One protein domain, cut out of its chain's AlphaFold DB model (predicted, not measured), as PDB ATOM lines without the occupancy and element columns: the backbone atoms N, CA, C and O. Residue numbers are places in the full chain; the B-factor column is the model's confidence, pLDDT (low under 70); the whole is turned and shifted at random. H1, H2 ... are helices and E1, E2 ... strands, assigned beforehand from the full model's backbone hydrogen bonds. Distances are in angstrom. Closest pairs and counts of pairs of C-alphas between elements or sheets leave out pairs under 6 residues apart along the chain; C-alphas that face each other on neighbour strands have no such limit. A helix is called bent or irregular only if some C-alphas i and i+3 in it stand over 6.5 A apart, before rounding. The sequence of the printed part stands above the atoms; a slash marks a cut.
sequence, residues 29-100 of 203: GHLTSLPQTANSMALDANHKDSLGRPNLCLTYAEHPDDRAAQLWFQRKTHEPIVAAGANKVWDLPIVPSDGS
ATOM      1  N   GLY A  29     -22.167  18.590  -4.969       87.19
ATOM      2  CA  GLY A  29     -22.389  18.831  -6.389       87.19
ATOM      3  C   GLY A  29     -23.651  19.646  -6.611       87.19
ATOM      4  O   GLY A  29     -24.612  19.521  -5.856       87.19
ATOM      5  N   HIS A  30     -23.636  20.471  -7.655       88.44
ATOM      6  CA  HIS A  30     -24.848  21.074  -8.192       88.44
ATOM      7  C   HIS A  30     -25.323  20.199  -9.343       88.44
ATOM      8  O   HIS A  30     -24.548  19.856 -10.239       88.44
ATOM      9  N   LEU A  31     -26.592  19.820  -9.301       89.25
ATOM     10  CA  LEU A  31     -27.227  19.057 -10.361       89.25
ATOM     11  C   LEU A  31     -28.155  19.965 -11.159       89.25
ATOM     12  O   LEU A  31     -28.435  21.100 -10.772       89.25
ATOM     13  N   THR A  32     -28.606  19.458 -12.296       89.75
ATOM     14  CA  THR A  32     -29.618  20.143 -13.093       89.75
ATOM     15  C   THR A  32     -30.950  20.107 -12.349       89.75
ATOM     16  O   THR A  32     -31.339  19.057 -11.851       89.75
ATOM     17  N   SER A  33     -31.632  21.251 -12.309       90.81
ATOM     18  CA  SER A  33     -33.077  21.323 -12.084       90.81
ATOM     19  C   SER A  33     -33.774  21.571 -13.416       90.81
ATOM     20  O   SER A  33     -33.427  22.518 -14.141       90.81
ATOM     21  N   LEU A  34     -34.699  20.687 -13.770       93.31
ATOM     22  CA  LEU A  34     -35.412  20.758 -15.038       93.31
ATOM     23  C   LEU A  34     -36.426  21.914 -15.042       93.31
ATOM     24  O   LEU A  34     -37.120  22.145 -14.047       93.31
ATOM     25  N   PRO A  35     -36.541  22.657 -16.161       92.75
ATOM     26  CA  PRO A  35     -37.542  23.705 -16.285       92.75
ATOM     27  C   PRO A  35     -38.943  23.084 -16.297       92.75
ATOM     28  O   PRO A  35     -39.230  22.192 -17.092       92.75
ATOM     29  N   GLN A  36     -39.825  23.590 -15.440       93.00
ATOM     30  CA  GLN A  36     -41.208  23.133 -15.337       93.00
ATOM     31  C   GLN A  36     -42.154  24.314 -15.498       93.00
ATOM     32  O   GLN A  36     -41.963  25.355 -14.877       93.00
ATOM     33  N   THR A  37     -43.198  24.148 -16.308       92.25
ATOM     34  CA  THR A  37     -44.222  25.182 -16.527       92.25
ATOM     35  C   THR A  37     -45.069  25.451 -15.286       92.25
ATOM     36  O   THR A  37     -45.618  26.540 -15.159       92.25
ATOM     37  N   ALA A  38     -45.157  24.480 -14.373       94.44
ATOM     38  CA  ALA A  38     -45.829  24.626 -13.084       94.44
ATOM     39  C   ALA A  38     -45.043  25.503 -12.090       94.44
ATOM     40  O   ALA A  38     -45.632  26.051 -11.159       94.44
ATOM     41  N   ASN A  39     -43.729  25.661 -12.291       93.75
ATOM     42  CA  ASN A  39     -42.903  26.510 -11.443       93.75
ATOM     43  C   ASN A  39     -43.019  27.963 -11.909       93.75
ATOM     44  O   ASN A  39     -42.882  28.267 -13.095       93.75
ATOM     45  N   SER A  40     -43.266  28.878 -10.975       92.38
ATOM     46  CA  SER A  40     -43.497  30.286 -11.288       92.38
ATOM     47  C   SER A  40     -43.047  31.210 -10.165       92.38
ATOM     48  O   SER A  40     -42.946  30.819  -9.002       92.38
ATOM     49  N   MET A  41     -42.783  32.460 -10.536       91.88
ATOM     50  CA  MET A  41     -42.532  33.552  -9.606       91.88
ATOM     51  C   MET A  41     -43.513  34.681  -9.886       91.88
ATOM     52  O   MET A  41     -43.691  35.075 -11.039       91.88
ATOM     53  N   ALA A  42     -44.114  35.214  -8.833       93.12
ATOM     54  CA  ALA A  42     -45.032  36.337  -8.892       93.12
ATOM     55  C   ALA A  42     -44.704  37.348  -7.794       93.12
ATOM     56  O   ALA A  42     -44.010  37.037  -6.828       93.12
ATOM     57  N   LEU A  43     -45.211  38.567  -7.939       95.38
ATOM     58  CA  LEU A  43     -45.195  39.545  -6.861       95.38
ATOM     59  C   LEU A  43     -46.442  39.358  -5.994       95.38
ATOM     60  O   LEU A  43     -47.548  39.215  -6.516       95.38
ATOM     61  N   ASP A  44     -46.262  39.365  -4.682       94.69
ATOM     62  CA  ASP A  44     -47.347  39.328  -3.710       94.69
ATOM     63  C   ASP A  44     -47.993  40.716  -3.609       94.69
ATOM     64  O   ASP A  44     -47.341  41.707  -3.279       94.69
ATOM     65  N   ALA A  45     -49.289  40.792  -3.911       90.75
ATOM     66  CA  ALA A  45     -50.035  42.046  -3.902       90.75
ATOM     67  C   ALA A  45     -50.296  42.597  -2.487       90.75
ATOM     68  O   ALA A  45     -50.507  43.801  -2.331       90.75
ATOM     69  N   ASN A  46     -50.293  41.734  -1.470       95.81
ATOM     70  CA  ASN A  46     -50.736  42.063  -0.114       95.81
ATOM     71  C   ASN A  46     -49.571  42.256   0.855       95.81
ATOM     72  O   ASN A  46     -49.698  42.998   1.828       95.81
ATOM     73  N   HIS A  47     -48.434  41.617   0.585       96.56
ATOM     74  CA  HIS A  47     -47.262  41.687   1.447       96.56
ATOM     75  C   HIS A  47     -46.139  42.474   0.788       96.56
ATOM     76  O   HIS A  47     -45.793  42.263  -0.374       96.56
ATOM     77  N   LYS A  48     -45.553  43.383   1.563       97.06
ATOM     78  CA  LYS A  48     -44.453  44.238   1.132       97.06
ATOM     79  C   LYS A  48     -43.258  44.065   2.054       97.06
ATOM     80  O   LYS A  48     -43.422  43.745   3.232       97.06
ATOM     81  N   ASP A  49     -42.074  44.311   1.514       95.12
ATOM     82  CA  ASP A  49     -40.851  44.395   2.293       95.12
ATOM     83  C   ASP A  49     -40.793  45.707   3.097       95.12
ATOM     84  O   ASP A  49     -41.662  46.580   3.007       95.12
ATOM     85  N   SER A  50     -39.734  45.864   3.890       96.81
ATOM     86  CA  SER A  50     -39.491  47.074   4.688       96.81
ATOM     87  C   SER A  50     -39.287  48.347   3.852       96.81
ATOM     88  O   SER A  50     -39.373  49.447   4.393       96.81
ATOM     89  N   LEU A  51     -39.047  48.215   2.543       96.00
ATOM     90  CA  LEU A  51     -38.902  49.314   1.587       96.00
ATOM     91  C   LEU A  51     -40.204  49.584   0.809       96.00
ATOM     92  O   LEU A  51     -40.213  50.401  -0.113       96.00
ATOM     93  N   GLY A  52     -41.304  48.907   1.157       95.56
ATOM     94  CA  GLY A  52     -42.610  49.063   0.521       95.56
ATOM     95  C   GLY A  52     -42.742  48.382  -0.845       95.56
ATOM     96  O   GLY A  52     -43.714  48.651  -1.561       95.56
ATOM     97  N   ARG A  53     -41.801  47.511  -1.230       96.50
ATOM     98  CA  ARG A  53     -41.834  46.759  -2.493       96.50
ATOM     99  C   ARG A  53     -42.630  45.466  -2.309       96.50
ATOM    100  O   ARG A  53     -42.513  44.856  -1.252       96.50
ATOM    101  N   PRO A  54     -43.422  45.030  -3.303       97.06
ATOM    102  CA  PRO A  54     -44.106  43.739  -3.248       97.06
ATOM    103  C   PRO A  54     -43.137  42.583  -2.961       97.06
ATOM    104  O   PRO A  54     -42.075  42.505  -3.582       97.06
ATOM    105  N   ASN A  55     -43.513  41.684  -2.052       95.38
ATOM    106  CA  ASN A  55     -42.740  40.475  -1.772       95.38
ATOM    107  C   ASN A  55     -42.743  39.526  -2.978       95.38
ATOM    108  O   ASN A  55     -43.626  39.575  -3.832       95.38
ATOM    109  N   LEU A  56     -41.765  38.625  -3.031       91.19
ATOM    110  CA  LEU A  56     -41.746  37.539  -4.005       91.19
ATOM    111  C   LEU A  56     -42.603  36.368  -3.504       91.19
ATOM    112  O   LEU A  56     -42.389  35.871  -2.401       91.19
ATOM    113  N   CYS A  57     -43.518  35.891  -4.340       91.06
ATOM    114  CA  CYS A  57     -44.239  34.637  -4.169       91.06
ATOM    115  C   CYS A  57     -43.670  33.597  -5.144       91.06
ATOM    116  O   CYS A  57     -43.645  33.821  -6.358       91.06
ATOM    117  N   LEU A  58     -43.192  32.473  -4.612       90.06
ATOM    118  CA  LEU A  58     -42.560  31.401  -5.377       90.06
ATOM    119  C   LEU A  58     -43.436  30.147  -5.328       90.06
ATOM    120  O   LEU A  58     -43.701  29.614  -4.254       90.06
ATOM    121  N   THR A  59     -43.824  29.646  -6.499       92.00
ATOM    122  CA  THR A  59     -44.359  28.289  -6.655       92.00
ATOM    123  C   THR A  59     -43.258  27.417  -7.230       92.00
ATOM    124  O   THR A  59     -42.814  27.651  -8.356       92.00
ATOM    125  N   TYR A  60     -42.800  26.427  -6.468       91.50
ATOM    126  CA  TYR A  60     -41.718  25.552  -6.898       91.50
ATOM    127  C   TYR A  60     -41.909  24.123  -6.396       91.50
ATOM    128  O   TYR A  60     -42.175  23.896  -5.217       91.50
ATOM    129  N   ALA A  61     -41.715  23.169  -7.300       91.19
ATOM    130  CA  ALA A  61     -41.516  21.764  -6.993       91.19
ATOM    131  C   ALA A  61     -40.358  21.215  -7.836       91.19
ATOM    132  O   ALA A  61     -40.137  21.650  -8.970       91.19
ATOM    133  N   GLU A  62     -39.624  20.248  -7.293       91.38
ATOM    134  CA  GLU A  62     -38.583  19.522  -8.024       91.38
ATOM    135  C   GLU A  62     -39.209  18.537  -9.020       91.38
ATOM    136  O   GLU A  62     -40.253  17.941  -8.741       91.38
ATOM    137  N   HIS A  63     -38.570  18.327 -10.173       93.69
ATOM    138  CA  HIS A  63     -38.989  17.265 -11.088       93.69
ATOM    139  C   HIS A  63     -38.582  15.893 -10.509       93.69
ATOM    140  O   HIS A  63     -37.524  15.795  -9.880       93.69
ATOM    141  N   PRO A  64     -39.332  14.796 -10.743       93.69
ATOM    142  CA  PRO A  64     -38.931  13.460 -10.286       93.69
ATOM    143  C   PRO A  64     -37.513  13.046 -10.716       93.69
ATOM    144  O   PRO A  64     -36.796  12.404  -9.948       93.69
ATOM    145  N   ASP A  65     -37.074  13.469 -11.904       94.38
ATOM    146  CA  ASP A  65     -35.707  13.214 -12.381       94.38
ATOM    147  C   ASP A  65     -34.646  14.037 -11.638       94.38
ATOM    148  O   ASP A  65     -33.532  13.548 -11.453       94.38
ATOM    149  N   ASP A  66     -34.981  15.243 -11.161       92.19
ATOM    150  CA  ASP A  66     -34.079  16.037 -10.317       92.19
ATOM    151  C   ASP A  66     -33.798  15.248  -9.025       92.19
ATOM    152  O   ASP A  66     -32.645  15.032  -8.645       92.19
ATOM    153  N   ARG A  67     -34.857  14.707  -8.404       91.69
ATOM    154  CA  ARG A  67     -34.786  13.854  -7.208       91.69
ATOM    155  C   ARG A  67     -33.999  12.566  -7.465       91.69
ATOM    156  O   ARG A  67     -33.149  12.184  -6.656       91.69
ATOM    157  N   ALA A  68     -34.262  11.892  -8.584       94.12
ATOM    158  CA  ALA A  68     -33.557  10.672  -8.967       94.12
ATOM    159  C   ALA A  68     -32.057  10.929  -9.186       94.12
ATOM    160  O   ALA A  68     -31.224  10.141  -8.726       94.12
ATOM    161  N   ALA A  69     -31.704  12.050  -9.821       93.62
ATOM    162  CA  ALA A  69     -30.324  12.463 -10.030       93.62
ATOM    163  C   ALA A  69     -29.607  12.773  -8.708       93.62
ATOM    164  O   ALA A  69     -28.470  12.337  -8.529       93.62
ATOM    165  N   GLN A  70     -30.264  13.460  -7.763       92.81
ATOM    166  CA  GLN A  70     -29.711  13.731  -6.429       92.81
ATOM    167  C   GLN A  70     -29.398  12.432  -5.672       92.81
ATOM    168  O   GLN A  70     -28.285  12.256  -5.173       92.81
ATOM    169  N   LEU A  71     -30.337  11.480  -5.663       93.81
ATOM    170  CA  LEU A  71     -30.157  10.167  -5.033       93.81
ATOM    171  C   LEU A  71     -29.047   9.342  -5.696       93.81
ATOM    172  O   LEU A  71     -28.270   8.674  -5.013       93.81
ATOM    173  N   TRP A  72     -28.974   9.360  -7.028       95.25
ATOM    174  CA  TRP A  72     -27.900   8.692  -7.759       95.25
ATOM    175  C   TRP A  72     -26.538   9.307  -7.432       95.25
ATOM    176  O   TRP A  72     -25.606   8.572  -7.113       95.25
ATOM    177  N   PHE A  73     -26.434  10.639  -7.460       94.69
ATOM    178  CA  PHE A  73     -25.198  11.359  -7.168       94.69
ATOM    179  C   PHE A  73     -24.714  11.062  -5.750       94.69
ATOM    180  O   PHE A  73     -23.559  10.685  -5.578       94.69
ATOM    181  N   GLN A  74     -25.604  11.134  -4.756       93.94
ATOM    182  CA  GLN A  74     -25.290  10.812  -3.365       93.94
ATOM    183  C   GLN A  74     -24.670   9.415  -3.233       93.94
ATOM    184  O   GLN A  74     -23.537   9.293  -2.770       93.94
ATOM    185  N   ARG A  75     -25.333   8.372  -3.754       94.94
ATOM    186  CA  ARG A  75     -24.780   7.006  -3.729       94.94
ATOM    187  C   ARG A  75     -23.447   6.905  -4.464       94.94
ATOM    188  O   ARG A  75     -22.525   6.254  -3.985       94.94
ATOM    189  N   LYS A  76     -23.324   7.563  -5.620       95.75
ATOM    190  CA  LYS A  76     -22.107   7.505  -6.435       95.75
ATOM    191  C   LYS A  76     -20.913   8.158  -5.741       95.75
ATOM    192  O   LYS A  76     -19.789   7.704  -5.928       95.75
ATOM    193  N   THR A  77     -21.138   9.180  -4.913       94.88
ATOM    194  CA  THR A  77     -20.062   9.845  -4.161       94.88
ATOM    195  C   THR A  77     -19.435   8.971  -3.076       94.88
ATOM    196  O   THR A  77     -18.317   9.261  -2.658       94.88
ATOM    197  N   HIS A  78     -20.078   7.874  -2.657       94.75
ATOM    198  CA  HIS A  78     -19.485   6.947  -1.686       94.75
ATOM    199  C   HIS A  78     -18.285   6.204  -2.270       94.75
ATOM    200  O   HIS A  78     -17.306   5.996  -1.563       94.75
ATOM    201  N   GLU A  79     -18.316   5.857  -3.561       94.81
ATOM    202  CA  GLU A  79     -17.237   5.114  -4.227       94.81
ATOM    203  C   GLU A  79     -15.857   5.788  -4.086       94.81
ATOM    204  O   GLU A  79     -14.943   5.140  -3.570       94.81
ATOM    205  N   PRO A  80     -15.660   7.070  -4.469       94.31
ATOM    206  CA  PRO A  80     -14.368   7.729  -4.295       94.31
ATOM    207  C   PRO A  80     -13.999   7.948  -2.821       94.31
ATOM    208  O   PRO A  80     -12.817   7.915  -2.493       94.31
ATOM    209  N   ILE A  81     -14.974   8.151  -1.926       92.88
ATOM    210  CA  ILE A  81     -14.718   8.337  -0.488       92.88
ATOM    211  C   ILE A  81     -14.183   7.040   0.136       92.88
ATOM    212  O   ILE A  81     -13.191   7.064   0.863       92.88
ATOM    213  N   VAL A  82     -14.798   5.900  -0.185       94.56
ATOM    214  CA  VAL A  82     -14.341   4.579   0.265       94.56
ATOM    215  C   VAL A  82     -12.983   4.246  -0.347       94.56
ATOM    216  O   VAL A  82     -12.083   3.814   0.370       94.56
ATOM    217  N   ALA A  83     -12.789   4.508  -1.643       95.06
ATOM    218  CA  ALA A  83     -11.506   4.288  -2.310       95.06
ATOM    219  C   ALA A  83     -10.367   5.146  -1.723       95.06
ATOM    220  O   ALA A  83      -9.216   4.718  -1.730       95.06
ATOM    221  N   ALA A  84     -10.681   6.325  -1.177       93.62
ATOM    222  CA  ALA A  84      -9.732   7.181  -0.466       93.62
ATOM    223  C   ALA A  84      -9.403   6.701   0.966       93.62
ATOM    224  O   ALA A  84      -8.612   7.346   1.649       93.62
ATOM    225  N   GLY A  85      -9.984   5.584   1.422       94.38
ATOM    226  CA  GLY A  85      -9.697   4.978   2.725       94.38
ATOM    227  C   GLY A  85     -10.571   5.492   3.870       94.38
ATOM    228  O   GLY A  85     -10.140   5.463   5.019       94.38
ATOM    229  N   ALA A  86     -11.777   5.994   3.592       93.75
ATOM    230  CA  ALA A  86     -12.666   6.471   4.646       93.75
ATOM    231  C   ALA A  86     -13.154   5.335   5.563       93.75
ATOM    232  O   ALA A  86     -13.777   4.374   5.115       93.75
ATOM    233  N   ASN A  87     -12.961   5.508   6.871       90.81
ATOM    234  CA  ASN A  87     -13.418   4.556   7.892       90.81
ATOM    235  C   ASN A  87     -14.914   4.714   8.226       90.81
ATOM    236  O   ASN A  87     -15.522   3.818   8.806       90.81
ATOM    237  N   LYS A  88     -15.503   5.874   7.903       90.75
ATOM    238  CA  LYS A  88     -16.920   6.197   8.114       90.75
ATOM    239  C   LYS A  88     -17.410   7.058   6.953       90.75
ATOM    240  O   LYS A  88     -16.754   8.030   6.584       90.75
ATOM    241  N   VAL A  89     -18.576   6.715   6.413       92.50
ATOM    242  CA  VAL A  89     -19.279   7.477   5.373       92.50
ATOM    243  C   VAL A  89     -20.698   7.723   5.858       92.50
ATOM    244  O   VAL A  89     -21.320   6.830   6.434       92.50
ATOM    245  N   TRP A  90     -21.197   8.939   5.675       91.25
ATOM    246  CA  TRP A  90     -22.570   9.289   6.007       91.25
ATOM    247  C   TRP A  90     -23.102  10.323   5.026       91.25
ATOM    248  O   TRP A  90     -22.355  11.131   4.474       91.25
ATOM    249  N   ASP A  91     -24.416  10.294   4.857       91.69
ATOM    250  CA  ASP A  91     -25.134  11.167   3.949       91.69
ATOM    251  C   ASP A  91     -25.799  12.318   4.692       91.69
ATOM    252  O   ASP A  91     -26.278  12.175   5.819       91.69
ATOM    253  N   LEU A  92     -25.867  13.469   4.027       87.56
ATOM    254  CA  LEU A  92     -26.807  14.513   4.416       87.56
ATOM    255  C   LEU A  92     -28.186  14.176   3.837       87.56
ATOM    256  O   LEU A  92     -28.266  13.724   2.688       87.56
ATOM    257  N   PRO A  93     -29.274  14.390   4.592       88.06
ATOM    258  CA  PRO A  93     -30.608  14.111   4.096       88.06
ATOM    259  C   PRO A  93     -30.907  14.987   2.881       88.06
ATOM    260  O   PRO A  93     -30.674  16.196   2.892       88.06
ATOM    261  N   ILE A  94     -31.456  14.368   1.839       88.44
ATOM    262  CA  ILE A  94     -31.959  15.100   0.683       88.44
ATOM    263  C   ILE A  94     -33.361  15.601   1.027       88.44
ATOM    264  O   ILE A  94     -34.335  14.841   0.964       88.44
ATOM    265  N   VAL A  95     -33.447  16.871   1.397       87.19
ATOM    266  CA  VAL A  95     -34.695  17.577   1.709       87.19
ATOM    267  C   VAL A  95     -35.135  18.431   0.516       87.19
ATOM    268  O   VAL A  95     -34.279  18.800  -0.290       87.19
ATOM    269  N   PRO A  96     -36.438  18.736   0.372       82.31
ATOM    270  CA  PRO A  96     -36.897  19.674  -0.646       82.31
ATOM    271  C   PRO A  96     -36.150  21.007  -0.553       82.31
ATOM    272  O   PRO A  96     -35.909  21.505   0.547       82.31
ATOM    273  N   SER A  97     -35.806  21.584  -1.703       78.94
ATOM    274  CA  SER A  97     -35.169  22.900  -1.768       78.94
ATOM    275  C   SER A  97     -36.107  23.987  -1.225       78.94
ATOM    276  O   SER A  97     -37.163  24.235  -1.802       78.94
ATOM    277  N   ASP A  98     -35.691  24.679  -0.166       72.50
ATOM    278  CA  ASP A  98     -36.376  25.836   0.434       72.50
ATOM    279  C   ASP A  98     -35.812  27.189  -0.044       72.50
ATOM    280  O   ASP A  98     -36.331  28.255   0.285       72.50
ATOM    281  N   GLY A  99     -34.771  27.149  -0.874       68.00
ATOM    282  CA  GLY A  99     -34.143  28.307  -1.493       68.00
ATOM    283  C   GLY A  99     -32.816  27.916  -2.140       68.00
ATOM    284  O   GLY A  99     -32.130  27.003  -1.691       68.00
ATOM    285  N   SER A 100     -32.439  28.598  -3.221       75.19
ATOM    286  CA  SER A 100     -31.166  28.369  -3.911       75.19
ATOM    287  C   SER A 100     -30.472  29.689  -4.208       75.19
ATOM    288  O   SER A 100     -31.117  30.702  -4.471       75.19
TER     289      SER A 100
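Overview. This is residues 29 to 100 of the 203 residues of the protein "GMC family oxidoreductase" of Gemmatimonadaceae bacterium (UniProt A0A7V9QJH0). A two-stranded hairpin, E1 and E2, makes one arm of a wide, flat V, and the long helix H1 makes the other. Residues 84 to 100 fold back from the far end of H1 toward the middle of the V, where residues 29 to 39 also run before the hairpin. The printed part has 72 residues, with E1, E2 and H1 in that order along the chain and the sheet E1 - E2 antiparallel. The class is mixed, helices and strands, with 35 residues in named elements, under half. The whole is extended, with a radius of gyration of the C-alphas of 18.2 A and spans of 55 by 28 by 14 A.

Arrangement. E1, residues 40 to 48, and E2, residues 54 to 59, form a hairpin, antiparallel at 144 degrees between their directions. N 42 and O 57 are within hydrogen-bond range at 2.9 A, as are N 55 and O 47 at 2.9 A. E1 bends by 82 degrees at residue 45. A tight link of 4 residues joins E2 to H1, residues 64 to 83. E1 and H1 are apart. In H1, 12 of 16 O i to N i+4 pairs are within hydrogen-bond range.

Along the chain. E1 begins at C-alpha 40, (-43.497, 30.286, -11.288), and measures 18.7 A. E2 measures 15.8 A. H1 measures 30.0 A and ends at C-alpha 83, (-11.506, 4.288, -2.310). H1 is neither bent nor irregular, but only just: C-alphas 77 and 80 are 6.1 A apart.

Size, cuts and confidence. The C-alphas of Asn 46 and Gly 85 are the two farthest apart, at 55.4 A. The printed part has no cut, and no link between named elements is long. The mean pLDDT of the printed part is 91.8, and residue 99 is under 70.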